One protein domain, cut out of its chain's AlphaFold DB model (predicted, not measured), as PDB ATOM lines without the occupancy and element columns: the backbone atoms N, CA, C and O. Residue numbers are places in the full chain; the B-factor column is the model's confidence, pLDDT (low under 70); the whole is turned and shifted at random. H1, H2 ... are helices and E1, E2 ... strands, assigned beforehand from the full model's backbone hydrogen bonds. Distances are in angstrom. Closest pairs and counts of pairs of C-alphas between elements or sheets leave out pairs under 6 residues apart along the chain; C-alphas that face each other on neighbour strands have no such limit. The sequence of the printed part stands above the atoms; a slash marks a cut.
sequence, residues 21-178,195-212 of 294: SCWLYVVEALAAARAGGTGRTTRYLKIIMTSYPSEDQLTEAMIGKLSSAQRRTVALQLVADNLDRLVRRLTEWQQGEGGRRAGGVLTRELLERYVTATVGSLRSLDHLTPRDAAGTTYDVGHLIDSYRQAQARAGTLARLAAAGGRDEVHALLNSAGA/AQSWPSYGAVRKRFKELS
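What this domain is: This is residues 21 to 178 and 195 to 212 of the 294 residues of an uncharacterized protein of Micromonospora sp. HM134 (UniProt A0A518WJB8). Two long helices, H4 and H8, lie side by side, run opposite ways and make the long core of the domain, with a small two-stranded sheet, E1 and E2, and the short helix H5 at one end. H2 and H1 cross H8, H7 packs on H2, H3 packs crosswise on H4, H6 packs on H4 nearer the sheet, and H9 and H10 pack on H1. The printed part has 176 residues with ten named helices and two named strands, in the order H1 H2 H3 H4 H5 E1 H6 H7 E2 H8 H9 H10; the sheet is antiparallel and the class mostly helix. The whole is compact, with a radius of gyration of the C-alphas of 17.5 A and spans of 56 by 40 by 25 A.

How they stand to each other: Start at the sheet: E1, residues 105 to 107, and E2, residues 137 to 139, are antiparallel at 146 degrees, with N 106 and O 138 2.9 A apart, within hydrogen-bond range. From E2 go straight into H8, residues 140 to 163, which touches H4, residues 68 to 95, at a shallow tilt of 21 degrees, opposite ways; the closest C-alphas, of Ala 80 and Gln 151, are 4.6 A apart. H5, residues 97 to 101, is close to H4 but not clearly touching, with C-alphas 93 and 99 5.5 A apart. H6, residues 108 to 116, touches H4 at Leu 86 and Tyr 114, 6.7 A between C-alphas. H3, residues 55 to 61, touches H4 about perpendicular at 85 degrees, closest C-alphas 58 and 75, 6.7 A. H2, residues 42 to 50, touches H8 about perpendicular at 79 degrees, closest C-alphas 44 and 150, 4.7 A. H7, residues 122 to 127, touches H2, closest C-alphas 47 and 124, 5.0 A. H1, residues 21 to 34, forms a helical hairpin with H2, closest C-alphas 21 and 49, 5.8 A. H1 also touches H9, residues 168 to 175, at C-alphas 26 and 169, 6.7 A, and H10, residues 201 to 210, at C-alphas 25 and 204, 6.9 A. Every O i to N i+4 pair is within hydrogen-bond range in the helices other than H7, which has 0 of 2, and 2 of 3 O i to N i+3 pairs.

Where its parts are: Find C-alpha 68 at (-29.275, 56.727, 10.165); from there H4 runs 40.8 A to C-alpha 95 at (-23.966, 17.198, 18.759). H8 runs 34.2 A, and H1 20.3 A. H10 ends at C-alpha 210, (-24.694, 38.785, -12.907).

The domain as a whole: The C-alphas of Glu 97 and Ala 195 are farthest apart, 58.5 A. Residues 179 to 194 are not printed; C-alphas 178 and 195 are 15.2 A apart across that cut. Of the links printed whole, none is long. Mean pLDDT of the printed part is 74.6, and residues 21 to 43, 63 to 64, 161, 163 to 178 and 195 to 212 are under 70.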
ATOM      1  N   SER A  21     -32.477  46.356   1.790       60.75
ATOM      2  CA  SER A  21     -31.770  45.838   0.626       60.75
ATOM      3  C   SER A  21     -30.881  46.862  -0.091       60.75
ATOM      4  O   SER A  21     -29.797  46.493  -0.538       60.75
ATOM      5  N   CYS A  22     -31.298  48.125  -0.230       61.06
ATOM      6  CA  CYS A  22     -30.578  49.086  -1.074       61.06
ATOM      7  C   CYS A  22     -29.255  49.555  -0.450       61.06
ATOM      8  O   CYS A  22     -28.231  49.591  -1.134       61.06
ATOM      9  N   TRP A  23     -29.247  49.848   0.851       65.50
ATOM     10  CA  TRP A  23     -28.065  50.356   1.538       65.50
ATOM     11  C   TRP A  23     -27.064  49.240   1.846       65.50
ATOM     12  O   TRP A  23     -25.858  49.474   1.773       65.50
ATOM     13  N   LEU A  24     -27.537  48.013   2.102       66.44
ATOM     14  CA  LEU A  24     -26.674  46.839   2.268       66.44
ATOM     15  C   LEU A  24     -25.831  46.579   1.009       66.44
ATOM     16  O   LEU A  24     -24.637  46.308   1.127       66.44
ATOM     17  N   TYR A  25     -26.397  46.763  -0.190       66.38
ATOM     18  CA  TYR A  25     -25.633  46.707  -1.443       66.38
ATOM     19  C   TYR A  25     -24.560  47.802  -1.559       66.38
ATOM     20  O   TYR A  25     -23.502  47.547  -2.133       66.38
ATOM     21  N   VAL A  26     -24.790  49.000  -1.008       63.84
ATOM     22  CA  VAL A  26     -23.790  50.086  -1.000       63.84
ATOM     23  C   VAL A  26     -22.658  49.788  -0.014       63.84
ATOM     24  O   VAL A  26     -21.492  49.934  -0.379       63.84
ATOM     25  N   VAL A  27     -22.958  49.297   1.195       67.06
ATOM     26  CA  VAL A  27     -21.917  48.896   2.165       67.06
ATOM     27  C   VAL A  27     -21.104  47.709   1.637       67.06
ATOM     28  O   VAL A  27     -19.882  47.715   1.754       67.06
ATOM     29  N   GLU A  28     -21.743  46.736   0.980       68.38
ATOM     30  CA  GLU A  28     -21.060  45.632   0.288       68.38
ATOM     31  C   GLU A  28     -20.148  46.136  -0.847       68.38
ATOM     32  O   GLU A  28     -19.015  45.670  -0.985       68.38
ATOM     33  N   ALA A  29     -20.598  47.111  -1.646       63.19
ATOM     34  CA  ALA A  29     -19.792  47.697  -2.717       63.19
ATOM     35  C   ALA A  29     -18.572  48.465  -2.173       63.19
ATOM     36  O   ALA A  29     -17.467  48.295  -2.696       63.19
ATOM     37  N   LEU A  30     -18.741  49.241  -1.096       62.91
ATOM     38  CA  LEU A  30     -17.644  49.909  -0.385       62.91
ATOM     39  C   LEU A  30     -16.665  48.896   0.230       62.91
ATOM     40  O   LEU A  30     -15.451  49.071   0.117       62.91
ATOM     41  N   ALA A  31     -17.173  47.809   0.822       64.31
ATOM     42  CA  ALA A  31     -16.356  46.715   1.345       64.31
ATOM     43  C   ALA A  31     -15.504  46.071   0.239       64.31
ATOM     44  O   ALA A  31     -14.297  45.906   0.403       64.31
ATOM     45  N   ALA A  32     -16.115  45.753  -0.906       61.12
ATOM     46  CA  ALA A  32     -15.429  45.149  -2.045       61.12
ATOM     47  C   ALA A  32     -14.393  46.092  -2.683       61.12
ATOM     48  O   ALA A  32     -13.323  45.633  -3.079       61.12
ATOM     49  N   ALA A  33     -14.674  47.398  -2.758       59.72
ATOM     50  CA  ALA A  33     -13.722  48.394  -3.251       59.72
ATOM     51  C   ALA A  33     -12.497  48.522  -2.326       59.72
ATOM     52  O   ALA A  33     -11.363  48.520  -2.800       59.72
ATOM     53  N   ARG A  34     -12.714  48.562  -1.004       63.91
ATOM     54  CA  ARG A  34     -11.640  48.647   0.006       63.91
ATOM     55  C   ARG A  34     -10.813  47.363   0.119       63.91
ATOM     56  O   ARG A  34      -9.628  47.438   0.411       63.91
ATOM     57  N   ALA A  35     -11.411  46.204  -0.156       58.56
ATOM     58  CA  ALA A  35     -10.747  44.898  -0.133       58.56
ATOM     59  C   ALA A  35     -10.026  44.521  -1.450       58.56
ATOM     60  O   ALA A  35      -9.690  43.357  -1.654       58.56
ATOM     61  N   GLY A  36      -9.820  45.463  -2.380       51.06
ATOM     62  CA  GLY A  36      -9.119  45.193  -3.645       51.06
ATOM     63  C   GLY A  36      -9.908  44.349  -4.660       51.06
ATOM     64  O   GLY A  36      -9.332  43.850  -5.624       51.06
ATOM     65  N   GLY A  37     -11.224  44.193  -4.476       49.62
ATOM     66  CA  GLY A  37     -12.127  43.579  -5.457       49.62
ATOM     67  C   GLY A  37     -12.179  42.046  -5.488       49.62
ATOM     68  O   GLY A  37     -12.810  41.495  -6.393       49.62
ATOM     69  N   THR A  38     -11.562  41.346  -4.536       41.03
ATOM     70  CA  THR A  38     -11.523  39.873  -4.501       41.03
ATOM     71  C   THR A  38     -12.873  39.235  -4.120       41.03
ATOM     72  O   THR A  38     -13.580  39.702  -3.233       41.03
ATOM     73  N   GLY A  39     -13.230  38.143  -4.813       45.34
ATOM     74  CA  GLY A  39     -14.184  37.105  -4.373       45.34
ATOM     75  C   GLY A  39     -15.541  37.544  -3.796       45.34
ATOM     76  O   GLY A  39     -15.774  37.407  -2.598       45.34
ATOM     77  N   ARG A  40     -16.498  37.970  -4.636       51.78
ATOM     78  CA  ARG A  40     -17.875  38.266  -4.184       51.78
ATOM     79  C   ARG A  40     -18.706  36.994  -3.964       51.78
ATOM     80  O   ARG A  40     -19.424  36.565  -4.866       51.78
ATOM     81  N   THR A  41     -18.710  36.437  -2.755       53.19
ATOM     82  CA  THR A  41     -19.687  35.410  -2.340       53.19
ATOM     83  C   THR A  41     -21.057  36.033  -2.034       53.19
ATOM     84  O   THR A  41     -21.546  36.066  -0.904       53.19
ATOM     85  N   THR A  42     -21.709  36.511  -3.101       58.91
ATOM     86  CA  THR A  42     -23.029  37.175  -3.120       58.91
ATOM     87  C   THR A  42     -24.116  36.449  -2.317       58.91
ATOM     88  O   THR A  42     -25.008  37.091  -1.761       58.91
ATOM     89  N   ARG A  43     -24.021  35.117  -2.204       62.66
ATOM     90  CA  ARG A  43     -24.884  34.249  -1.389       62.66
ATOM     91  C   ARG A  43     -25.111  34.776   0.033       62.66
ATOM     92  O   ARG A  43     -26.254  34.826   0.482       62.66
ATOM     93  N   TYR A  44     -24.051  35.186   0.727       72.62
ATOM     94  CA  TYR A  44     -24.132  35.511   2.154       72.62
ATOM     95  C   TYR A  44     -24.772  36.874   2.418       72.62
ATOM     96  O   TYR A  44     -25.515  37.013   3.387       72.62
ATOM     97  N   LEU A  45     -24.598  37.851   1.518       70.38
ATOM     98  CA  LEU A  45     -25.347  39.106   1.603       70.38
ATOM     99  C   LEU A  45     -26.851  38.869   1.417       70.38
ATOM    100  O   LEU A  45     -27.640  39.484   2.123       70.38
ATOM    101  N   LYS A  46     -27.262  37.957   0.521       70.69
ATOM    102  CA  LYS A  46     -28.689  37.631   0.362       70.69
ATOM    103  C   LYS A  46     -29.281  37.110   1.674       70.69
ATOM    104  O   LYS A  46     -30.311  37.625   2.093       70.69
ATOM    105  N   ILE A  47     -28.583  36.194   2.360       74.56
ATOM    106  CA  ILE A  47     -28.961  35.730   3.708       74.56
ATOM    107  C   ILE A  47     -29.105  36.928   4.662       74.56
ATOM    108  O   ILE A  47     -30.187  37.125   5.203       74.56
ATOM    109  N   ILE A  48     -28.087  37.792   4.783       76.19
ATOM    110  CA  ILE A  48     -28.119  39.007   5.631       76.19
ATOM    111  C   ILE A  48     -29.334  39.901   5.328       76.19
ATOM    112  O   ILE A  48     -30.010  40.351   6.249       76.19
ATOM    113  N   MET A  49     -29.640  40.140   4.050       73.38
ATOM    114  CA  MET A  49     -30.781  40.960   3.621       73.38
ATOM    115  C   MET A  49     -32.131  40.323   3.973       73.38
ATOM    116  O   MET A  49     -33.084  41.038   4.273       73.38
ATOM    117  N   THR A  50     -32.232  38.992   3.919       76.12
ATOM    118  CA  THR A  50     -33.443  38.243   4.298       76.12
ATOM    119  C   THR A  50     -33.578  38.005   5.802       76.12
ATOM    120  O   THR A  50     -34.692  37.790   6.274       76.12
ATOM    121  N   SER A  51     -32.466  38.069   6.537       78.38
ATOM    122  CA  SER A  51     -32.363  37.956   7.996       78.38
ATOM    123  C   SER A  51     -32.427  39.307   8.717       78.38
ATOM    124  O   SER A  51     -32.147  39.374   9.910       78.38
ATOM    125  N   TYR A  52     -32.739  40.387   7.995       78.19
ATOM    126  CA  TYR A  52     -32.780  41.741   8.537       78.19
ATOM    127  C   TYR A  52     -33.888  41.889   9.602       78.19
ATOM    128  O   TYR A  52     -35.004  41.428   9.347       78.19
ATOM    129  N   PRO A  53     -33.613  42.519  10.763       77.44
ATOM    130  CA  PRO A  53     -34.577  42.633  11.858       77.44
ATOM    131  C   PRO A  53     -35.823  43.449  11.487       77.44
ATOM    132  O   PRO A  53     -35.765  44.334  10.626       77.44
ATOM    133  N   SER A  54     -36.943  43.183  12.165       76.81
ATOM    134  CA  SER A  54     -38.148  44.017  12.053       76.81
ATOM    135  C   SER A  54     -37.934  45.410  12.663       76.81
ATOM    136  O   SER A  54     -37.017  45.624  13.458       76.81
ATOM    137  N   GLU A  55     -38.805  46.366  12.325       74.19
ATOM    138  CA  GLU A  55     -38.808  47.684  12.980       74.19
ATOM    139  C   GLU A  55     -39.071  47.570  14.493       74.19
ATOM    140  O   GLU A  55     -38.558  48.385  15.255       74.19
ATOM    141  N   ASP A  56     -39.788  46.537  14.950       76.81
ATOM    142  CA  ASP A  56     -40.009  46.264  16.378       76.81
ATOM    143  C   ASP A  56     -38.712  45.806  17.056       76.81
ATOM    144  O   ASP A  56     -38.287  46.417  18.031       76.81
ATOM    145  N   GLN A  57     -38.015  44.815  16.484       75.31
ATOM    146  CA  GLN A  57     -36.710  44.347  16.977       75.31
ATOM    147  C   GLN A  57     -35.655  45.464  16.971       75.31
ATOM    148  O   GLN A  57     -34.811  45.541  17.866       75.31
ATOM    149  N   LEU A  58     -35.700  46.350  15.969       78.81
ATOM    150  CA  LEU A  58     -34.875  47.556  15.937       78.81
ATOM    151  C   LEU A  58     -35.277  48.537  17.042       78.81
ATOM    152  O   LEU A  58     -34.402  49.068  17.713       78.81
ATOM    153  N   THR A  59     -36.572  48.759  17.263       79.38
ATOM    154  CA  THR A  59     -37.078  49.674  18.297       79.38
ATOM    155  C   THR A  59     -36.739  49.184  19.707       79.38
ATOM    156  O   THR A  59     -36.275  49.984  20.518       79.38
ATOM    157  N   GLU A  60     -36.876  47.885  19.988       79.44
ATOM    158  CA  GLU A  60     -36.470  47.258  21.257       79.44
ATOM    159  C   GLU A  60     -34.964  47.408  21.524       79.44
ATOM    160  O   GLU A  60     -34.554  47.723  22.640       79.44
ATOM    161  N   ALA A  61     -34.129  47.231  20.496       74.44
ATOM    162  CA  ALA A  61     -32.677  47.375  20.605       74.44
ATOM    163  C   ALA A  61     -32.192  48.840  20.651       74.44
ATOM    164  O   ALA A  61     -31.026  49.098  20.963       74.44
ATOM    165  N   MET A  62     -33.044  49.811  20.312       81.81
ATOM    166  CA  MET A  62     -32.654  51.209  20.132       81.81
ATOM    167  C   MET A  62     -33.087  52.111  21.287       81.81
ATOM    168  O   MET A  62     -34.145  52.744  21.268       81.81
ATOM    169  N   ILE A  63     -32.181  52.289  22.246       60.19
ATOM    170  CA  ILE A  63     -32.336  53.282  23.314       60.19
ATOM    171  C   ILE A  63     -32.166  54.702  22.737       60.19
ATOM    172  O   ILE A  63     -31.075  55.274  22.707       60.19
ATOM    173  N   GLY A  64     -33.275  55.292  22.283       64.81
ATOM    174  CA  GLY A  64     -33.382  56.707  21.914       64.81
ATOM    175  C   GLY A  64     -33.186  57.040  20.427       64.81
ATOM    176  O   GLY A  64     -33.221  56.191  19.535       64.81
ATOM    177  N   LYS A  65     -33.034  58.339  20.131       70.19
ATOM    178  CA  LYS A  65     -32.989  58.871  18.755       70.19
ATOM    179  C   LYS A  65     -31.619  58.668  18.095       70.19
ATOM    180  O   LYS A  65     -30.834  59.607  17.985       70.19
ATOM    181  N   LEU A  66     -31.363  57.459  17.598       71.88
ATOM    182  CA  LEU A  66     -30.187  57.168  16.769       71.88
ATOM    183  C   LEU A  66     -30.278  57.786  15.364       71.88
ATOM    184  O   LEU A  66     -31.340  57.766  14.725       71.88
ATOM    185  N   SER A  67     -29.128  58.253  14.867       73.19
ATOM    186  CA  SER A  67     -28.915  58.666  13.472       73.19
ATOM    187  C   SER A  67     -28.964  57.482  12.499       73.19
ATOM    188  O   SER A  67     -28.779  56.328  12.888       73.19
ATOM    189  N   SER A  68     -29.161  57.755  11.209       71.56
ATOM    190  CA  SER A  68     -29.275  56.727  10.165       71.56
ATOM    191  C   SER A  68     -28.064  55.778  10.098       71.56
ATOM    192  O   SER A  68     -28.252  54.573   9.937       71.56
ATOM    193  N   ALA A  69     -26.834  56.274  10.284       70.56
ATOM    194  CA  ALA A  69     -25.626  55.440  10.347       70.56
ATOM    195  C   ALA A  69     -25.604  54.509  11.573       70.56
ATOM    196  O   ALA A  69     -25.294  53.320  11.456       70.56
ATOM    197  N   GLN A  70     -25.991  55.026  12.743       76.06
ATOM    198  CA  GLN A  70     -26.093  54.235  13.973       76.06
ATOM    199  C   GLN A  70     -27.179  53.157  13.844       76.06
ATOM    200  O   GLN A  70     -26.909  52.002  14.158       76.06
ATOM    201  N   ARG A  71     -28.356  53.485  13.284       77.75
ATOM    202  CA  ARG A  71     -29.428  52.509  13.000       77.75
ATOM    203  C   ARG A  71     -28.946  51.367  12.105       77.75
ATOM    204  O   ARG A  71     -29.170  50.207  12.428       77.75
ATOM    205  N   ARG A  72     -28.237  51.681  11.012       77.31
ATOM    206  CA  ARG A  72     -27.640  50.672  10.112       77.31
ATOM    207  C   ARG A  72     -26.608  49.786  10.815       77.31
ATOM    208  O   ARG A  72     -26.551  48.588  10.551       77.31
ATOM    209  N   THR A  73     -25.815  50.368  11.711       81.56
ATOM    210  CA  THR A  73     -24.810  49.639  12.499       81.56
ATOM    211  C   THR A  73     -25.480  48.667  13.473       81.56
ATOM    212  O   THR A  73     -25.190  47.474  13.415       81.56
ATOM    213  N   VAL A  74     -26.445  49.146  14.270       84.31
ATOM    214  CA  VAL A  74     -27.242  48.325  15.202       84.31
ATOM    215  C   VAL A  74     -27.983  47.211  14.460       84.31
ATOM    216  O   VAL A  74     -27.928  46.060  14.877       84.31
ATOM    217  N   ALA A  75     -28.599  47.510  13.313       84.44
ATOM    218  CA  ALA A  75     -29.279  46.503  12.502       84.44
ATOM    219  C   ALA A  75     -28.343  45.364  12.063       84.44
ATOM    220  O   ALA A  75     -28.696  44.195  12.188       84.44
ATOM    221  N   LEU A  76     -27.135  45.682  11.585       84.50
ATOM    222  CA  LEU A  76     -26.152  44.667  11.186       84.50
ATOM    223  C   LEU A  76     -25.555  43.895  12.372       84.50
ATOM    224  O   LEU A  76     -25.197  42.730  12.198       84.50
ATOM    225  N   GLN A  77     -25.475  44.507  13.557       88.19
ATOM    226  CA  GLN A  77     -25.118  43.810  14.797       88.19
ATOM    227  C   GLN A  77     -26.213  42.806  15.187       88.19
ATOM    228  O   GLN A  77     -25.907  41.631  15.348       88.19
ATOM    229  N   LEU A  78     -27.489  43.210  15.185       88.06
ATOM    230  CA  LEU A  78     -28.619  42.303  15.427       88.06
ATOM    231  C   LEU A  78     -28.672  41.142  14.423       88.06
ATOM    232  O   LEU A  78     -28.930  40.011  14.824       88.06
ATOM    233  N   VAL A  79     -28.387  41.380  13.133       88.94
ATOM    234  CA  VAL A  79     -28.269  40.281  12.153       88.94
ATOM    235  C   VAL A  79     -27.131  39.332  12.533       88.94
ATOM    236  O   VAL A  79     -27.326  38.120  12.499       88.94
ATOM    237  N   ALA A  80     -25.955  39.844  12.906       90.44
ATOM    238  CA  ALA A  80     -24.831  39.001  13.313       90.44
ATOM    239  C   ALA A  80     -25.154  38.171  14.572       90.44
ATOM    240  O   ALA A  80     -24.902  36.968  14.580       90.44
ATOM    241  N   ASP A  81     -25.772  38.778  15.587       91.88
ATOM    242  CA  ASP A  81     -26.125  38.122  16.851       91.88
ATOM    243  C   ASP A  81     -27.244  37.080  16.675       91.88
ATOM    244  O   ASP A  81     -27.186  35.988  17.244       91.88
ATOM    245  N   ASN A  82     -28.252  37.373  15.849       91.88
ATOM    246  CA  ASN A  82     -29.325  36.424  15.534       91.88
ATOM    247  C   ASN A  82     -28.805  35.234  14.710       91.88
ATOM    248  O   ASN A  82     -29.234  34.098  14.931       91.88
ATOM    249  N   LEU A  83     -27.846  35.471  13.807       92.62
ATOM    250  CA  LEU A  83     -27.159  34.406  13.076       92.62
ATOM    251  C   LEU A  83     -26.228  33.580  13.980       92.62
ATOM    252  O   LEU A  83     -26.189  32.363  13.815       92.62
ATOM    253  N   ASP A  84     -25.551  34.182  14.965       94.06
ATOM    254  CA  ASP A  84     -24.774  33.437  15.973       94.06
ATOM    255  C   ASP A  84     -25.668  32.488  16.781       94.06
ATOM    256  O   ASP A  84     -25.406  31.287  16.859       94.06
ATOM    257  N   ARG A  85     -26.793  33.001  17.300       94.94
ATOM    258  CA  ARG A  85     -27.792  32.205  18.038       94.94
ATOM    259  C   ARG A  85     -28.308  31.026  17.208       94.94
ATOM    260  O   ARG A  85     -28.492  29.937  17.750       94.94
ATOM    261  N   LEU A  86     -28.510  31.219  15.903       94.94
ATOM    262  CA  LEU A  86     -28.905  30.154  14.979       94.94
ATOM    263  C   LEU A  86     -27.783  29.125  14.761       94.94
ATOM    264  O   LEU A  86     -28.028  27.925  14.884       94.94
ATOM    265  N   VAL A  87     -26.554  29.577  14.489       95.75
ATOM    266  CA  VAL A  87     -25.359  28.724  14.331       95.75
ATOM    267  C   VAL A  87     -25.128  27.868  15.574       95.75
ATOM    268  O   VAL A  87     -24.893  26.662  15.459       95.75
ATOM    269  N   ARG A  88     -25.237  28.468  16.763       95.88
ATOM    270  CA  ARG A  88     -25.145  27.766  18.044       95.88
ATOM    271  C   ARG A  88     -26.226  26.702  18.182       95.88
ATOM    272  O   ARG A  88     -25.885  25.540  18.364       95.88
ATOM    273  N   ARG A  89     -27.498  27.058  17.986       95.44
ATOM    274  CA  ARG A  89     -28.633  26.125  18.101       95.44
ATOM    275  C   ARG A  89     -28.551  24.951  17.116       95.44
ATOM    276  O   ARG A  89     -28.917  23.831  17.462       95.44
ATOM    277  N   LEU A  90     -28.037  25.188  15.906       95.25
ATOM    278  CA  LEU A  90     -27.746  24.136  14.924       95.25
ATOM    279  C   LEU A  90     -26.583  23.235  15.376       95.25
ATOM    280  O   LEU A  90     -26.682  22.016  15.255       95.25
ATOM    281  N   THR A  91     -25.515  23.813  15.937       95.44
ATOM    282  CA  THR A  91     -24.356  23.069  16.473       95.44
ATOM    283  C   THR A  91     -24.761  22.200  17.673       95.44
ATOM    284  O   THR A  91     -24.436  21.015  17.723       95.44
ATOM    285  N   GLU A  92     -25.533  22.767  18.602       94.88
ATOM    286  CA  GLU A  92     -26.103  22.096  19.777       94.88
ATOM    287  C   GLU A  92     -27.007  20.917  19.354       94.88
ATOM    288  O   GLU A  92     -26.886  19.814  19.891       94.88
ATOM    289  N   TRP A  93     -27.852  21.095  18.326       95.12
ATOM    290  CA  TRP A  93     -28.655  20.003  17.757       95.12
ATOM    291  C   TRP A  93     -27.801  18.905  17.103       95.12
ATOM    292  O   TRP A  93     -28.077  17.720  17.307       95.12
ATOM    293  N   GLN A  94     -26.763  19.284  16.344       94.50
ATOM    294  CA  GLN A  94     -25.885  18.353  15.622       94.50
ATOM    295  C   GLN A  94     -25.133  17.413  16.577       94.50
ATOM    296  O   GLN A  94     -24.982  16.227  16.288       94.50
ATOM    297  N   GLN A  95     -24.682  17.944  17.716       93.12
ATOM    298  CA  GLN A  95     -23.966  17.198  18.759       93.12
ATOM    299  C   GLN A  95     -24.917  16.376  19.653       93.12
ATOM    300  O   GLN A  95     -24.550  15.308  20.160       93.12
ATOM    301  N   GLY A  96     -26.156  16.847  19.829       92.69
ATOM    302  CA  GLY A  96     -27.206  16.159  20.577       92.69
ATOM    303  C   GLY A  96     -27.611  14.799  19.989       92.69
ATOM    304  O   GLY A  96     -27.225  14.412  18.886       92.69
ATOM    305  N   GLU A  97     -28.426  14.041  20.729       84.50
ATOM    306  CA  GLU A  97     -28.899  12.731  20.250       84.50
ATOM    307  C   GLU A  97     -29.720  12.820  18.958       84.50
ATOM    308  O   GLU A  97     -29.676  11.897  18.151       84.50
ATOM    309  N   GLY A  98     -30.447  13.926  18.752       82.12
ATOM    310  CA  GLY A  98     -31.211  14.179  17.530       82.12
ATOM    311  C   GLY A  98     -30.310  14.205  16.296       82.12
ATOM    312  O   GLY A  98     -30.512  13.402  15.387       82.12
ATOM    313  N   GLY A  99     -29.273  15.049  16.299       86.38
ATOM    314  CA  GLY A  99     -28.306  15.129  15.205       86.38
ATOM    315  C   GLY A  99     -27.530  13.837  14.977       86.38
ATOM    316  O   GLY A  99     -27.345  13.437  13.826       86.38
ATOM    317  N   ARG A 100     -27.153  13.135  16.056       87.69
ATOM    318  CA  ARG A 100     -26.465  11.836  15.966       87.69
ATOM    319  C   ARG A 100     -27.353  10.729  15.384       87.69
ATOM    320  O   ARG A 100     -26.895  10.021  14.493       87.69
ATOM    321  N   ARG A 101     -28.618  10.596  15.813       88.38
ATOM    322  CA  ARG A 101     -29.564   9.608  15.241       88.38
ATOM    323  C   ARG A 101     -29.978   9.950  13.805       88.38
ATOM    324  O   ARG A 101     -30.175   9.041  13.009       88.38
ATOM    325  N   ALA A 102     -30.077  11.235  13.463       88.88
ATOM    326  CA  ALA A 102     -30.443  11.705  12.125       88.88
ATOM    327  C   ALA A 102     -29.253  11.824  11.146       88.88
ATOM    328  O   ALA A 102     -29.414  12.364  10.051       88.88
ATOM    329  N   GLY A 103     -28.045  11.380  11.522       89.12
ATOM    330  CA  GLY A 103     -26.866  11.414  10.645       89.12
ATOM    331  C   GLY A 103     -26.485  12.819  10.152       89.12
ATOM    332  O   GLY A 103     -26.005  12.963   9.031       89.12
ATOM    333  N   GLY A 104     -26.753  13.859  10.953       89.88
ATOM    334  CA  GLY A 104     -26.527  15.261  10.578       89.88
ATOM    335  C   GLY A 104     -27.565  15.874   9.624       89.88
ATOM    336  O   GLY A 104     -27.354  16.996   9.163       89.88
ATOM    337  N   VAL A 105     -28.675  15.184   9.333       93.75
ATOM    338  CA  VAL A 105     -29.733  15.659   8.422       93.75
ATOM    339  C   VAL A 105     -30.885  16.307   9.192       93.75
ATOM    340  O   VAL A 105     -31.548  15.660  10.000       93.75
ATOM    341  N   LEU A 106     -31.158  17.582   8.912       93.56
ATOM    342  CA  LEU A 106     -32.242  18.351   9.530       93.56
ATOM    343  C   LEU A 106     -33.447  18.432   8.592       93.56
ATOM    344  O   LEU A 106     -33.283  18.710   7.403       93.56
ATOM    345  N   THR A 107     -34.657  18.241   9.120       94.50
ATOM    346  CA  THR A 107     -35.889  18.465   8.347       94.50
ATOM    347  C   THR A 107     -36.209  19.955   8.247       94.50
ATOM    348  O   THR A 107     -35.850  20.757   9.122       94.50
ATOM    349  N   ARG A 108     -36.919  20.333   7.184       92.94
ATOM    350  CA  ARG A 108     -37.332  21.710   6.913       92.94
ATOM    351  C   ARG A 108     -38.130  22.313   8.067       92.94
ATOM    352  O   ARG A 108     -37.851  23.435   8.470       92.94
ATOM    353  N   GLU A 109     -39.051  21.564   8.664       93.44
ATOM    354  CA  GLU A 109     -39.951  22.048   9.720       93.44
ATOM    355  C   GLU A 109     -39.196  22.297  11.036       93.44
ATOM    356  O   GLU A 109     -39.611  23.112  11.865       93.44
ATOM    357  N   LEU A 110     -38.090  21.584  11.284       93.81
ATOM    358  CA  LEU A 110     -37.219  21.863  12.429       93.81
ATOM    359  C   LEU A 110     -36.304  23.066  12.157       93.81
ATOM    360  O   LEU A 110     -36.141  23.914  13.038       93.81
ATOM    361  N   LEU A 111     -35.793  23.197  10.929       94.00
ATOM    362  CA  LEU A 111     -35.033  24.368  10.493       94.00
ATOM    363  C   LEU A 111     -35.878  25.654  10.540       94.00
ATOM    364  O   LEU A 111     -35.441  26.651  11.110       94.00
ATOM    365  N   GLU A 112     -37.108  25.625  10.024       94.38
ATOM    366  CA  GLU A 112     -38.055  26.749  10.041       94.38
ATOM    367  C   GLU A 112     -38.379  27.200  11.472       94.38
ATOM    368  O   GLU A 112     -38.378  28.401  11.756       94.38
ATOM    369  N   ARG A 113     -38.546  26.262  12.417       93.94
ATOM    370  CA  ARG A 113     -38.695  26.587  13.847       93.94
ATOM    371  C   ARG A 113     -37.452  27.268  14.428       93.94
ATOM    372  O   ARG A 113     -37.593  28.236  15.174       93.94
ATOM    373  N   TYR A 114     -36.244  26.812  14.092       94.31
ATOM    374  CA  TYR A 114     -35.000  27.422  14.585       94.31
ATOM    375  C   TYR A 114     -34.735  28.805  13.980       94.31
ATOM    376  O   TYR A 114     -34.327  29.710  14.708       94.31
ATOM    377  N   VAL A 115     -35.021  28.995  12.689       90.38
ATOM    378  CA  VAL A 115     -34.894  30.285  11.991       90.38
ATOM    379  C   VAL A 115     -35.940  31.282  12.486       90.38
ATOM    380  O   VAL A 115     -35.594  32.421  12.791       90.38
ATOM    381  N   THR A 116     -37.197  30.867  12.664       89.44
ATOM    382  CA  THR A 116     -38.244  31.743  13.224       89.44
ATOM    383  C   THR A 116     -37.885  32.191  14.642       89.44
ATOM    384  O   THR A 116     -37.972  33.374  14.951       89.44
ATOM    385  N   ALA A 117     -37.390  31.279  15.485       87.81
ATOM    386  CA  ALA A 117     -37.042  31.561  16.879       87.81
ATOM    387  C   ALA A 117     -35.689  32.277  17.094       87.81
ATOM    388  O   ALA A 117     -35.263  32.421  18.240       87.81
ATOM    389  N   THR A 118     -34.981  32.679  16.032       89.38
ATOM    390  CA  THR A 118     -33.697  33.408  16.132       89.38
ATOM    391  C   THR A 118     -33.627  34.604  15.186       89.38
ATOM    392  O   THR A 118     -33.322  35.708  15.616       89.38
ATOM    393  N   VAL A 119     -33.946  34.396  13.909       84.31
ATOM    394  CA  VAL A 119     -33.902  35.399  12.836       84.31
ATOM    395  C   VAL A 119     -35.264  36.070  12.617       84.31
ATOM    396  O   VAL A 119     -35.317  37.179  12.099       84.31
ATOM    397  N   GLY A 120     -36.372  35.410  12.970       76.88
ATOM    398  CA  GLY A 120     -37.736  35.923  12.755       76.88
ATOM    399  C   GLY A 120     -38.212  35.911  11.292       76.88
ATOM    400  O   GLY A 120     -39.344  36.289  11.015       76.88
ATOM    401  N   SER A 121     -37.379  35.458  10.347       79.00
ATOM    402  CA  SER A 121     -37.661  35.498   8.906       79.00
ATOM    403  C   SER A 121     -37.212  34.221   8.191       79.00
ATOM    404  O   SER A 121     -36.017  33.942   8.040       79.00
ATOM    405  N   LEU A 122     -38.190  33.468   7.675       84.88
ATOM    406  CA  LEU A 122     -37.962  32.255   6.883       84.88
ATOM    407  C   LEU A 122     -37.328  32.521   5.509       84.88
ATOM    408  O   LEU A 122     -36.799  31.597   4.902       84.88
ATOM    409  N   ARG A 123     -37.298  33.772   5.027       77.56
ATOM    410  CA  ARG A 123     -36.729  34.121   3.707       77.56
ATOM    411  C   ARG A 123     -35.235  33.803   3.579       77.56
ATOM    412  O   ARG A 123     -34.723  33.701   2.473       77.56
ATOM    413  N   SER A 124     -34.527  33.609   4.696       80.56
ATOM    414  CA  SER A 124     -33.133  33.142   4.663       80.56
ATOM    415  C   SER A 124     -32.975  31.725   4.099       80.56
ATOM    416  O   SER A 124     -31.901  31.396   3.590       80.56
ATOM    417  N   LEU A 125     -34.042  30.916   4.114       83.19
ATOM    418  CA  LEU A 125     -34.060  29.557   3.571       83.19
ATOM    419  C   LEU A 125     -33.990  29.523   2.040       83.19
ATOM    420  O   LEU A 125     -33.382  28.609   1.483       83.19
ATOM    421  N   ASP A 126     -34.506  30.558   1.369       78.62
ATOM    422  CA  ASP A 126     -34.546  30.701  -0.098       78.62
ATOM    423  C   ASP A 126     -33.142  30.801  -0.738       78.62
ATOM    424  O   ASP A 126     -32.989  30.900  -1.962       78.62
ATOM    425  N   HIS A 127     -32.089  30.850   0.084       78.00
ATOM    426  CA  HIS A 127     -30.688  31.035  -0.310       78.00
ATOM    427  C   HIS A 127     -29.763  29.903   0.187       78.00
ATOM    428  O   HIS A 127     -28.547  29.905  -0.062       78.00
ATOM    429  N   LEU A 128     -30.345  28.898   0.843       82.38
ATOM    430  CA  LEU A 128     -29.697  27.651   1.241       82.38
ATOM    431  C   LEU A 128     -29.788  26.615   0.109       82.38
ATOM    432  O   LEU A 128     -30.500  26.810  -0.871       82.38
ATOM    433  N   THR A 129     -29.038  25.521   0.228       83.38
ATOM    434  CA  THR A 129     -29.156  24.374  -0.687       83.38
ATOM    435  C   THR A 129     -29.763  23.221   0.107       83.38
ATOM    436  O   THR A 129     -29.120  22.788   1.067       83.38
ATOM    437  N   PRO A 130     -30.971  22.743  -0.239       87.19
ATOM    438  CA  PRO A 130     -31.497  21.494   0.296       87.19
ATOM    439  C   PRO A 130     -30.602  20.304  -0.067       87.19
ATOM    440  O   PRO A 130     -29.851  20.349  -1.044       87.19
ATOM    441  N   ARG A 131     -30.681  19.238   0.727       88.75
ATOM    442  CA  ARG A 131     -29.984  17.966   0.492       88.75
ATOM    443  C   ARG A 131     -30.742  17.064  -0.488       88.75
ATOM    444  O   ARG A 131     -30.120  16.249  -1.162       88.75
ATOM    445  N   ASP A 132     -32.061  17.211  -0.564       86.81
ATOM    446  CA  ASP A 132     -32.943  16.480  -1.473       86.81
ATOM    447  C   ASP A 132     -33.556  17.394  -2.549       86.81
ATOM    448  O   ASP A 132     -33.555  18.621  -2.439       86.81
ATOM    449  N   ALA A 133     -34.100  16.791  -3.609       82.00
ATOM    450  CA  ALA A 133     -34.799  17.519  -4.671       82.00
ATOM    451  C   ALA A 133     -36.189  18.042  -4.244       82.00
ATOM    452  O   ALA A 133     -36.775  18.858  -4.951       82.00
ATOM    453  N   ALA A 134     -36.716  17.578  -3.106       84.62
ATOM    454  CA  ALA A 134     -38.021  17.974  -2.577       84.62
ATOM    455  C   ALA A 134     -37.972  19.282  -1.761       84.62
ATOM    456  O   ALA A 134     -39.007  19.903  -1.528       84.62
ATOM    457  N   GLY A 135     -36.784  19.722  -1.329       84.75
ATOM    458  CA  GLY A 135     -36.625  20.890  -0.462       84.75
ATOM    459  C   GLY A 135     -36.955  20.619   1.010       84.75
ATOM    460  O   GLY A 135     -37.193  21.574   1.756       84.75
ATOM    461  N   THR A 136     -37.001  19.345   1.415       89.94
ATOM    462  CA  THR A 136     -37.508  18.867   2.715       89.94
ATOM    463  C   THR A 136     -36.421  18.579   3.746       89.94
ATOM    464  O   THR A 136     -36.693  18.637   4.946       89.94
ATOM    465  N   THR A 137     -35.188  18.305   3.320       92.19
ATOM    466  CA  THR A 137     -34.056  18.052   4.221       92.19
ATOM    467  C   THR A 137     -32.824  18.873   3.865       92.19
ATOM    468  O   THR A 137     -32.635  19.306   2.727       92.19
ATOM    469  N   TYR A 138     -31.969  19.095   4.860       92.44
ATOM    470  CA  TYR A 138     -30.762  19.910   4.768       92.44
ATOM    471  C   TYR A 138     -29.605  19.243   5.517       92.44
ATOM    472  O   TYR A 138     -29.803  18.614   6.555       92.44
ATOM    473  N   ASP A 139     -28.383  19.413   5.011       93.31
ATOM    474  CA  ASP A 139     -27.168  19.001   5.716       93.31
ATOM    475  C   ASP A 139     -26.753  20.057   6.752       93.31
ATOM    476  O   ASP A 139     -26.552  21.225   6.404       93.31
ATOM    477  N   VAL A 140     -26.620  19.671   8.025       93.12
ATOM    478  CA  VAL A 140     -26.361  20.638   9.104       93.12
ATOM    479  C   VAL A 140     -24.952  21.214   9.087       93.12
ATOM    480  O   VAL A 140     -24.797  22.372   9.473       93.12
ATOM    481  N   GLY A 141     -23.949  20.500   8.569       91.56
ATOM    482  CA  GLY A 141     -22.621  21.082   8.366       91.56
ATOM    483  C   GLY A 141     -22.692  22.247   7.378       91.56
ATOM    484  O   GLY A 141     -22.317  23.376   7.699       91.56
ATOM    485  N   HIS A 142     -23.303  22.009   6.215       89.38
ATOM    486  CA  HIS A 142     -23.470  23.041   5.190       89.38
ATOM    487  C   HIS A 142     -24.383  24.207   5.630       89.38
ATOM    488  O   HIS A 142     -24.131  25.356   5.246       89.38
ATOM    489  N   LEU A 143     -25.409  23.954   6.455       91.25
ATOM    490  CA  LEU A 143     -26.217  25.007   7.089       91.25
ATOM    491  C   LEU A 143     -25.374  25.883   8.023       91.25
ATOM    492  O   LEU A 143     -25.381  27.109   7.893       91.25
ATOM    493  N   ILE A 144     -24.647  25.255   8.951       93.56
ATOM    494  CA  ILE A 144     -23.806  25.931   9.941       93.56
ATOM    495  C   ILE A 144     -22.756  26.798   9.241       93.56
ATOM    496  O   ILE A 144     -22.637  27.980   9.560       93.56
ATOM    497  N   ASP A 145     -22.051  26.263   8.246       90.81
ATOM    498  CA  ASP A 145     -21.009  27.010   7.535       90.81
ATOM    499  C   ASP A 145     -21.577  28.127   6.650       90.81
ATOM    500  O   ASP A 145     -20.945  29.178   6.501       90.81
ATOM    501  N   SER A 146     -22.788  27.954   6.107       87.06
ATOM    502  CA  SER A 146     -23.485  29.016   5.368       87.06
ATOM    503  C   SER A 146     -23.886  30.178   6.279       87.06
ATOM    504  O   SER A 146     -23.693  31.343   5.917       87.06
ATOM    505  N   TYR A 147     -24.409  29.881   7.472       90.75
ATOM    506  CA  TYR A 147     -24.812  30.908   8.433       90.75
ATOM    507  C   TYR A 147     -23.619  31.551   9.161       90.75
ATOM    508  O   TYR A 147     -23.640  32.766   9.351       90.75
ATOM    509  N   ARG A 148     -22.534  30.814   9.449       92.06
ATOM    510  CA  ARG A 148     -21.258  31.383   9.947       92.06
ATOM    511  C   ARG A 148     -20.650  32.382   8.964       92.06
ATOM    512  O   ARG A 148     -20.198  33.452   9.367       92.06
ATOM    513  N   GLN A 149     -20.668  32.081   7.664       85.81
ATOM    514  CA  GLN A 149     -20.171  33.015   6.645       85.81
ATOM    515  C   GLN A 149     -21.065  34.260   6.514       85.81
ATOM    516  O   GLN A 149     -20.549  35.370   6.357       85.81
ATOM    517  N   ALA A 150     -22.386  34.118   6.670       84.12
ATOM    518  CA  ALA A 150     -23.303  35.257   6.761       84.12
ATOM    519  C   ALA A 150     -23.080  36.102   8.033       84.12
ATOM    520  O   ALA A 150     -22.990  37.323   7.933       84.12
ATOM    521  N   GLN A 151     -22.891  35.481   9.202       90.38
ATOM    522  CA  GLN A 151     -22.540  36.146  10.465       90.38
ATOM    523  C   GLN A 151     -21.231  36.947  10.338       90.38
ATOM    524  O   GLN A 151     -21.197  38.150  10.610       90.38
ATOM    525  N   ALA A 152     -20.155  36.305   9.872       85.69
ATOM    526  CA  ALA A 152     -18.845  36.936   9.708       85.69
ATOM    527  C   ALA A 152     -18.879  38.095   8.694       85.69
ATOM    528  O   ALA A 152     -18.208  39.121   8.882       85.69
ATOM    529  N   ARG A 153     -19.702  37.984   7.638       82.00
ATOM    530  CA  ARG A 153     -19.931  39.093   6.705       82.00
ATOM    531  C   ARG A 153     -20.756  40.209   7.345       82.00
ATOM    532  O   ARG A 153     -20.339  41.359   7.226       82.00
ATOM    533  N   ALA A 154     -21.821  39.908   8.091       83.69
ATOM    534  CA  ALA A 154     -22.623  40.903   8.812       83.69
ATOM    535  C   ALA A 154     -21.770  41.730   9.789       83.69
ATOM    536  O   ALA A 154     -21.750  42.955   9.690       83.69
ATOM    537  N   GLY A 155     -20.956  41.081  10.632       84.12
ATOM    538  CA  GLY A 155     -20.030  41.766  11.547       84.12
ATOM    539  C   GLY A 155     -18.917  42.563  10.843       84.12
ATOM    540  O   GLY A 155     -18.362  43.514  11.396       84.12
ATOM    541  N   THR A 156     -18.587  42.232   9.594       81.38
ATOM    542  CA  THR A 156     -17.655  43.022   8.768       81.38
ATOM    543  C   THR A 156     -18.347  44.252   8.174       81.38
ATOM    544  O   THR A 156     -17.795  45.349   8.244       81.38
ATOM    545  N   LEU A 157     -19.578  44.109   7.670       76.31
ATOM    546  CA  LEU A 157     -20.391  45.237   7.206       76.31
ATOM    547  C   LEU A 157     -20.743  46.189   8.367       76.31
ATOM    548  O   LEU A 157     -20.686  47.402   8.182       76.31
ATOM    549  N   ALA A 158     -21.014  45.669   9.571       81.00
ATOM    550  CA  ALA A 158     -21.256  46.461  10.782       81.00
ATOM    551  C   ALA A 158     -20.049  47.344  11.134       81.00
ATOM    552  O   ALA A 158     -20.191  48.549  11.324       81.00
ATOM    553  N   ARG A 159     -18.838  46.763  11.147       77.81
ATOM    554  CA  ARG A 159     -17.590  47.507  11.391       77.81
ATOM    555  C   ARG A 159     -17.331  48.574  10.326       77.81
ATOM    556  O   ARG A 159     -16.854  49.650  10.666       77.81
ATOM    557  N   LEU A 160     -17.679  48.319   9.063       70.69
ATOM    558  CA  LEU A 160     -17.563  49.312   7.988       70.69
ATOM    559  C   LEU A 160     -18.608  50.434   8.097       70.69
ATOM    560  O   LEU A 160     -18.270  51.587   7.836       70.69
ATOM    561  N   ALA A 161     -19.836  50.126   8.525       69.00
ATOM    562  CA  ALA A 161     -20.866  51.125   8.814       69.00
ATOM    563  C   ALA A 161     -20.487  52.013  10.016       69.00
ATOM    564  O   ALA A 161     -20.688  53.223   9.959       69.00
ATOM    565  N   ALA A 162     -19.870  51.435  11.053       71.31
ATOM    566  CA  ALA A 162     -19.373  52.159  12.224       71.31
ATOM    567  C   ALA A 162     -18.123  53.012  11.925       71.31
ATOM    568  O   ALA A 162     -18.024  54.150  12.377       71.31
ATOM    569  N   ALA A 163     -17.170  52.482  11.147       62.47
ATOM    570  CA  ALA A 163     -15.950  53.198  10.759       62.47
ATOM    571  C   ALA A 163     -16.212  54.344   9.759       62.47
ATOM    572  O   ALA A 163     -15.380  55.241   9.611       62.47
ATOM    573  N   GLY A 164     -17.377  54.349   9.100       54.50
ATOM    574  CA  GLY A 164     -17.903  55.472   8.322       54.50
ATOM    575  C   GLY A 164     -18.337  56.650   9.205       54.50
ATOM    576  O   GLY A 164     -19.505  57.027   9.208       54.50
ATOM    577  N   GLY A 165     -17.396  57.250   9.945       46.00
ATOM    578  CA  GLY A 165     -17.649  58.387  10.849       46.00
ATOM    579  C   GLY A 165     -18.095  59.680  10.145       46.00
ATOM    580  O   GLY A 165     -18.583  60.609  10.785       46.00
ATOM    581  N   ARG A 166     -17.974  59.732   8.815       52.44
ATOM    582  CA  ARG A 166     -18.846  60.537   7.949       52.44
ATOM    583  C   ARG A 166     -19.786  59.554   7.277       52.44
ATOM    584  O   ARG A 166     -19.298  58.555   6.754       52.44
ATOM    585  N   ASP A 167     -21.084  59.848   7.256       60.31
ATOM    586  CA  ASP A 167     -22.103  58.936   6.731       60.31
ATOM    587  C   ASP A 167     -22.062  58.852   5.193       60.31
ATOM    588  O   ASP A 167     -22.943  59.327   4.487       60.31
ATOM    589  N   GLU A 168     -20.986  58.263   4.678       58.00
ATOM    590  CA  GLU A 168     -20.667  58.016   3.273       58.00
ATOM    591  C   GLU A 168     -21.733  57.150   2.601       58.00
ATOM    592  O   GLU A 168     -22.037  57.342   1.430       58.00
ATOM    593  N   VAL A 169     -22.367  56.255   3.365       59.00
ATOM    594  CA  VAL A 169     -23.509  55.460   2.911       59.00
ATOM    595  C   VAL A 169     -24.697  56.380   2.632       59.00
ATOM    596  O   VAL A 169     -25.209  56.374   1.521       59.00
ATOM    597  N   HIS A 170     -25.116  57.217   3.584       59.06
ATOM    598  CA  HIS A 170     -26.209  58.174   3.357       59.06
ATOM    599  C   HIS A 170     -25.839  59.244   2.327       59.06
ATOM    600  O   HIS A 170     -26.671  59.596   1.501       59.06
ATOM    601  N   ALA A 171     -24.587  59.705   2.303       58.34
ATOM    602  CA  ALA A 171     -24.096  60.625   1.289       58.34
ATOM    603  C   ALA A 171     -24.193  60.001  -0.111       58.34
ATOM    604  O   ALA A 171     -24.705  60.658  -1.013       58.34
ATOM    605  N   LEU A 172     -23.800  58.736  -0.300       56.25
ATOM    606  CA  LEU A 172     -23.984  58.011  -1.564       56.25
ATOM    607  C   LEU A 172     -25.464  57.788  -1.892       56.25
ATOM    608  O   LEU A 172     -25.854  57.980  -3.034       56.25
ATOM    609  N   LEU A 173     -26.310  57.453  -0.918       55.03
ATOM    610  CA  LEU A 173     -27.749  57.250  -1.142       55.03
ATOM    611  C   LEU A 173     -28.511  58.558  -1.443       55.03
ATOM    612  O   LEU A 173     -29.533  58.506  -2.123       55.03
ATOM    613  N   ASN A 174     -27.999  59.708  -0.988       50.84
ATOM    614  CA  ASN A 174     -28.550  61.041  -1.258       50.84
ATOM    615  C   ASN A 174     -27.956  61.679  -2.535       50.84
ATOM    616  O   ASN A 174     -28.644  62.432  -3.218       50.84
ATOM    617  N   SER A 175     -26.683  61.405  -2.853       48.09
ATOM    618  CA  SER A 175     -25.984  61.917  -4.051       48.09
ATOM    619  C   SER A 175     -26.143  61.028  -5.283       48.09
ATOM    620  O   SER A 175     -25.979  61.515  -6.401       48.09
ATOM    621  N   ALA A 176     -26.544  59.764  -5.111       49.22
ATOM    622  CA  ALA A 176     -27.067  58.920  -6.178       49.22
ATOM    623  C   ALA A 176     -28.466  59.400  -6.600       49.22
ATOM    624  O   ALA A 176     -29.466  58.697  -6.448       49.22
ATOM    625  N   GLY A 177     -28.527  60.610  -7.164       42.75
ATOM    626  CA  GLY A 177     -29.677  61.062  -7.934       42.75
ATOM    627  C   GLY A 177     -30.017  60.017  -8.999       42.75
ATOM    628  O   GLY A 177     -29.126  59.398  -9.583       42.75
ATOM    629  N   ALA A 178     -31.310  59.785  -9.221       44.34
ATOM    630  CA  ALA A 178     -31.801  58.694 -10.058       44.34
ATOM    631  C   ALA A 178     -31.516  58.927 -11.559       44.34
ATOM    632  O   ALA A 178     -32.403  59.282 -12.326       44.34
ATOM    633  N   ALA A 195     -19.069  54.978 -17.481       42.84
ATOM    634  CA  ALA A 195     -18.673  56.385 -17.375       42.84
ATOM    635  C   ALA A 195     -18.758  56.963 -15.945       42.84
ATOM    636  O   ALA A 195     -18.081  57.945 -15.637       42.84
ATOM    637  N   GLN A 196     -19.579  56.384 -15.062       46.69
ATOM    638  CA  GLN A 196     -19.682  56.794 -13.659       46.69
ATOM    639  C   GLN A 196     -18.492  56.297 -12.825       46.69
ATOM    640  O   GLN A 196     -18.164  55.113 -12.821       46.69
ATOM    641  N   SER A 197     -17.904  57.191 -12.025       41.53
ATOM    642  CA  SER A 197     -16.855  56.839 -11.055       41.53
ATOM    643  C   SER A 197     -17.359  55.959  -9.903       41.53
ATOM    644  O   SER A 197     -16.568  55.216  -9.327       41.53
ATOM    645  N   TRP A 198     -18.664  55.998  -9.599       42.69
ATOM    646  CA  TRP A 198     -19.343  55.108  -8.650       42.69
ATOM    647  C   TRP A 198     -20.751  54.744  -9.161       42.69
ATOM    648  O   TRP A 198     -21.450  55.643  -9.626       42.69
ATOM    649  N   PRO A 199     -21.203  53.473  -9.096       43.31
ATOM    650  CA  PRO A 199     -22.384  53.036  -9.847       43.31
ATOM    651  C   PRO A 199     -23.707  53.346  -9.134       43.31
ATOM    652  O   PRO A 199     -23.830  53.148  -7.924       43.31
ATOM    653  N   SER A 200     -24.739  53.713  -9.898       48.84
ATOM    654  CA  SER A 200     -26.107  53.861  -9.374       48.84
ATOM    655  C   SER A 200     -26.710  52.540  -8.846       48.84
ATOM    656  O   SER A 200     -26.280  51.440  -9.201       48.84
ATOM    657  N   TYR A 201     -27.761  52.616  -8.018       52.28
ATOM    658  CA  TYR A 201     -28.394  51.437  -7.397       52.28
ATOM    659  C   TYR A 201     -28.805  50.343  -8.403       52.28
ATOM    660  O   TYR A 201     -28.575  49.156  -8.157       52.28
ATOM    661  N   GLY A 202     -29.362  50.729  -9.559       46.97
ATOM    662  CA  GLY A 202     -29.743  49.785 -10.615       46.97
ATOM    663  C   GLY A 202     -28.556  48.965 -11.129       46.97
ATOM    664  O   GLY A 202     -28.693  47.764 -11.357       46.97
ATOM    665  N   ALA A 203     -27.377  49.583 -11.204       48.16
ATOM    666  CA  ALA A 203     -26.122  48.965 -11.618       48.16
ATOM    667  C   ALA A 203     -25.549  48.011 -10.583       48.16
ATOM    668  O   ALA A 203     -25.174  46.889 -10.919       48.16
ATOM    669  N   VAL A 204     -25.500  48.445  -9.319       50.19
ATOM    670  CA  VAL A 204     -25.031  47.593  -8.221       50.19
ATOM    671  C   VAL A 204     -25.910  46.343  -8.163       50.19
ATOM    672  O   VAL A 204     -25.387  45.234  -8.122       50.19
ATOM    673  N   ARG A 205     -27.235  46.497  -8.304       47.84
ATOM    674  CA  ARG A 205     -28.195  45.385  -8.364       47.84
ATOM    675  C   ARG A 205     -28.065  44.518  -9.628       47.84
ATOM    676  O   ARG A 205     -28.129  43.296  -9.500       47.84
ATOM    677  N   LYS A 206     -27.877  45.100 -10.822       50.34
ATOM    678  CA  LYS A 206     -27.638  44.371 -12.091       50.34
ATOM    679  C   LYS A 206     -26.370  43.516 -11.981       50.34
ATOM    680  O   LYS A 206     -26.444  42.291 -12.037       50.34
ATOM    681  N   ARG A 207     -25.246  44.147 -11.643       48.00
ATOM    682  CA  ARG A 207     -23.931  43.508 -11.491       48.00
ATOM    683  C   ARG A 207     -23.863  42.506 -10.335       48.00
ATOM    684  O   ARG A 207     -23.029  41.606 -10.346       48.00
ATOM    685  N   PHE A 208     -24.735  42.628  -9.333       48.94
ATOM    686  CA  PHE A 208     -24.876  41.636  -8.264       48.94
ATOM    687  C   PHE A 208     -25.718  40.418  -8.681       48.94
ATOM    688  O   PHE A 208     -25.438  39.307  -8.224       48.94
ATOM    689  N   LYS A 209     -26.713  40.587  -9.570       51.62
ATOM    690  CA  LYS A 209     -27.386  39.450 -10.224       51.62
ATOM    691  C   LYS A 209     -26.410  38.682 -11.115       51.62
ATOM    692  O   LYS A 209     -26.325  37.471 -10.983       51.62
ATOM    693  N   GLU A 210     -25.654  39.380 -11.958       49.50
ATOM    694  CA  GLU A 210     -24.694  38.785 -12.907       49.50
ATOM    695  C   GLU A 210     -23.569  38.000 -12.215       49.50
ATOM    696  O   GLU A 210     -23.113  36.986 -12.725       49.50
ATOM    697  N   LEU A 211     -23.152  38.442 -11.023       43.66
ATOM    698  CA  LEU A 211     -22.145  37.769 -10.189       43.66
ATOM    699  C   LEU A 211     -22.765  36.844  -9.122       43.66
ATOM    700  O   LEU A 211     -22.089  36.419  -8.183       43.66
ATOM    701  N   SER A 212     -24.059  36.540  -9.234       44.38
ATOM    702  CA  SER A 212     -24.714  35.475  -8.478       44.38
ATOM    703  C   SER A 212     -24.913  34.261  -9.389       44.38
ATOM    704  O   SER A 212     -25.734  34.363 -10.300       44.38
TER     705      SER A 212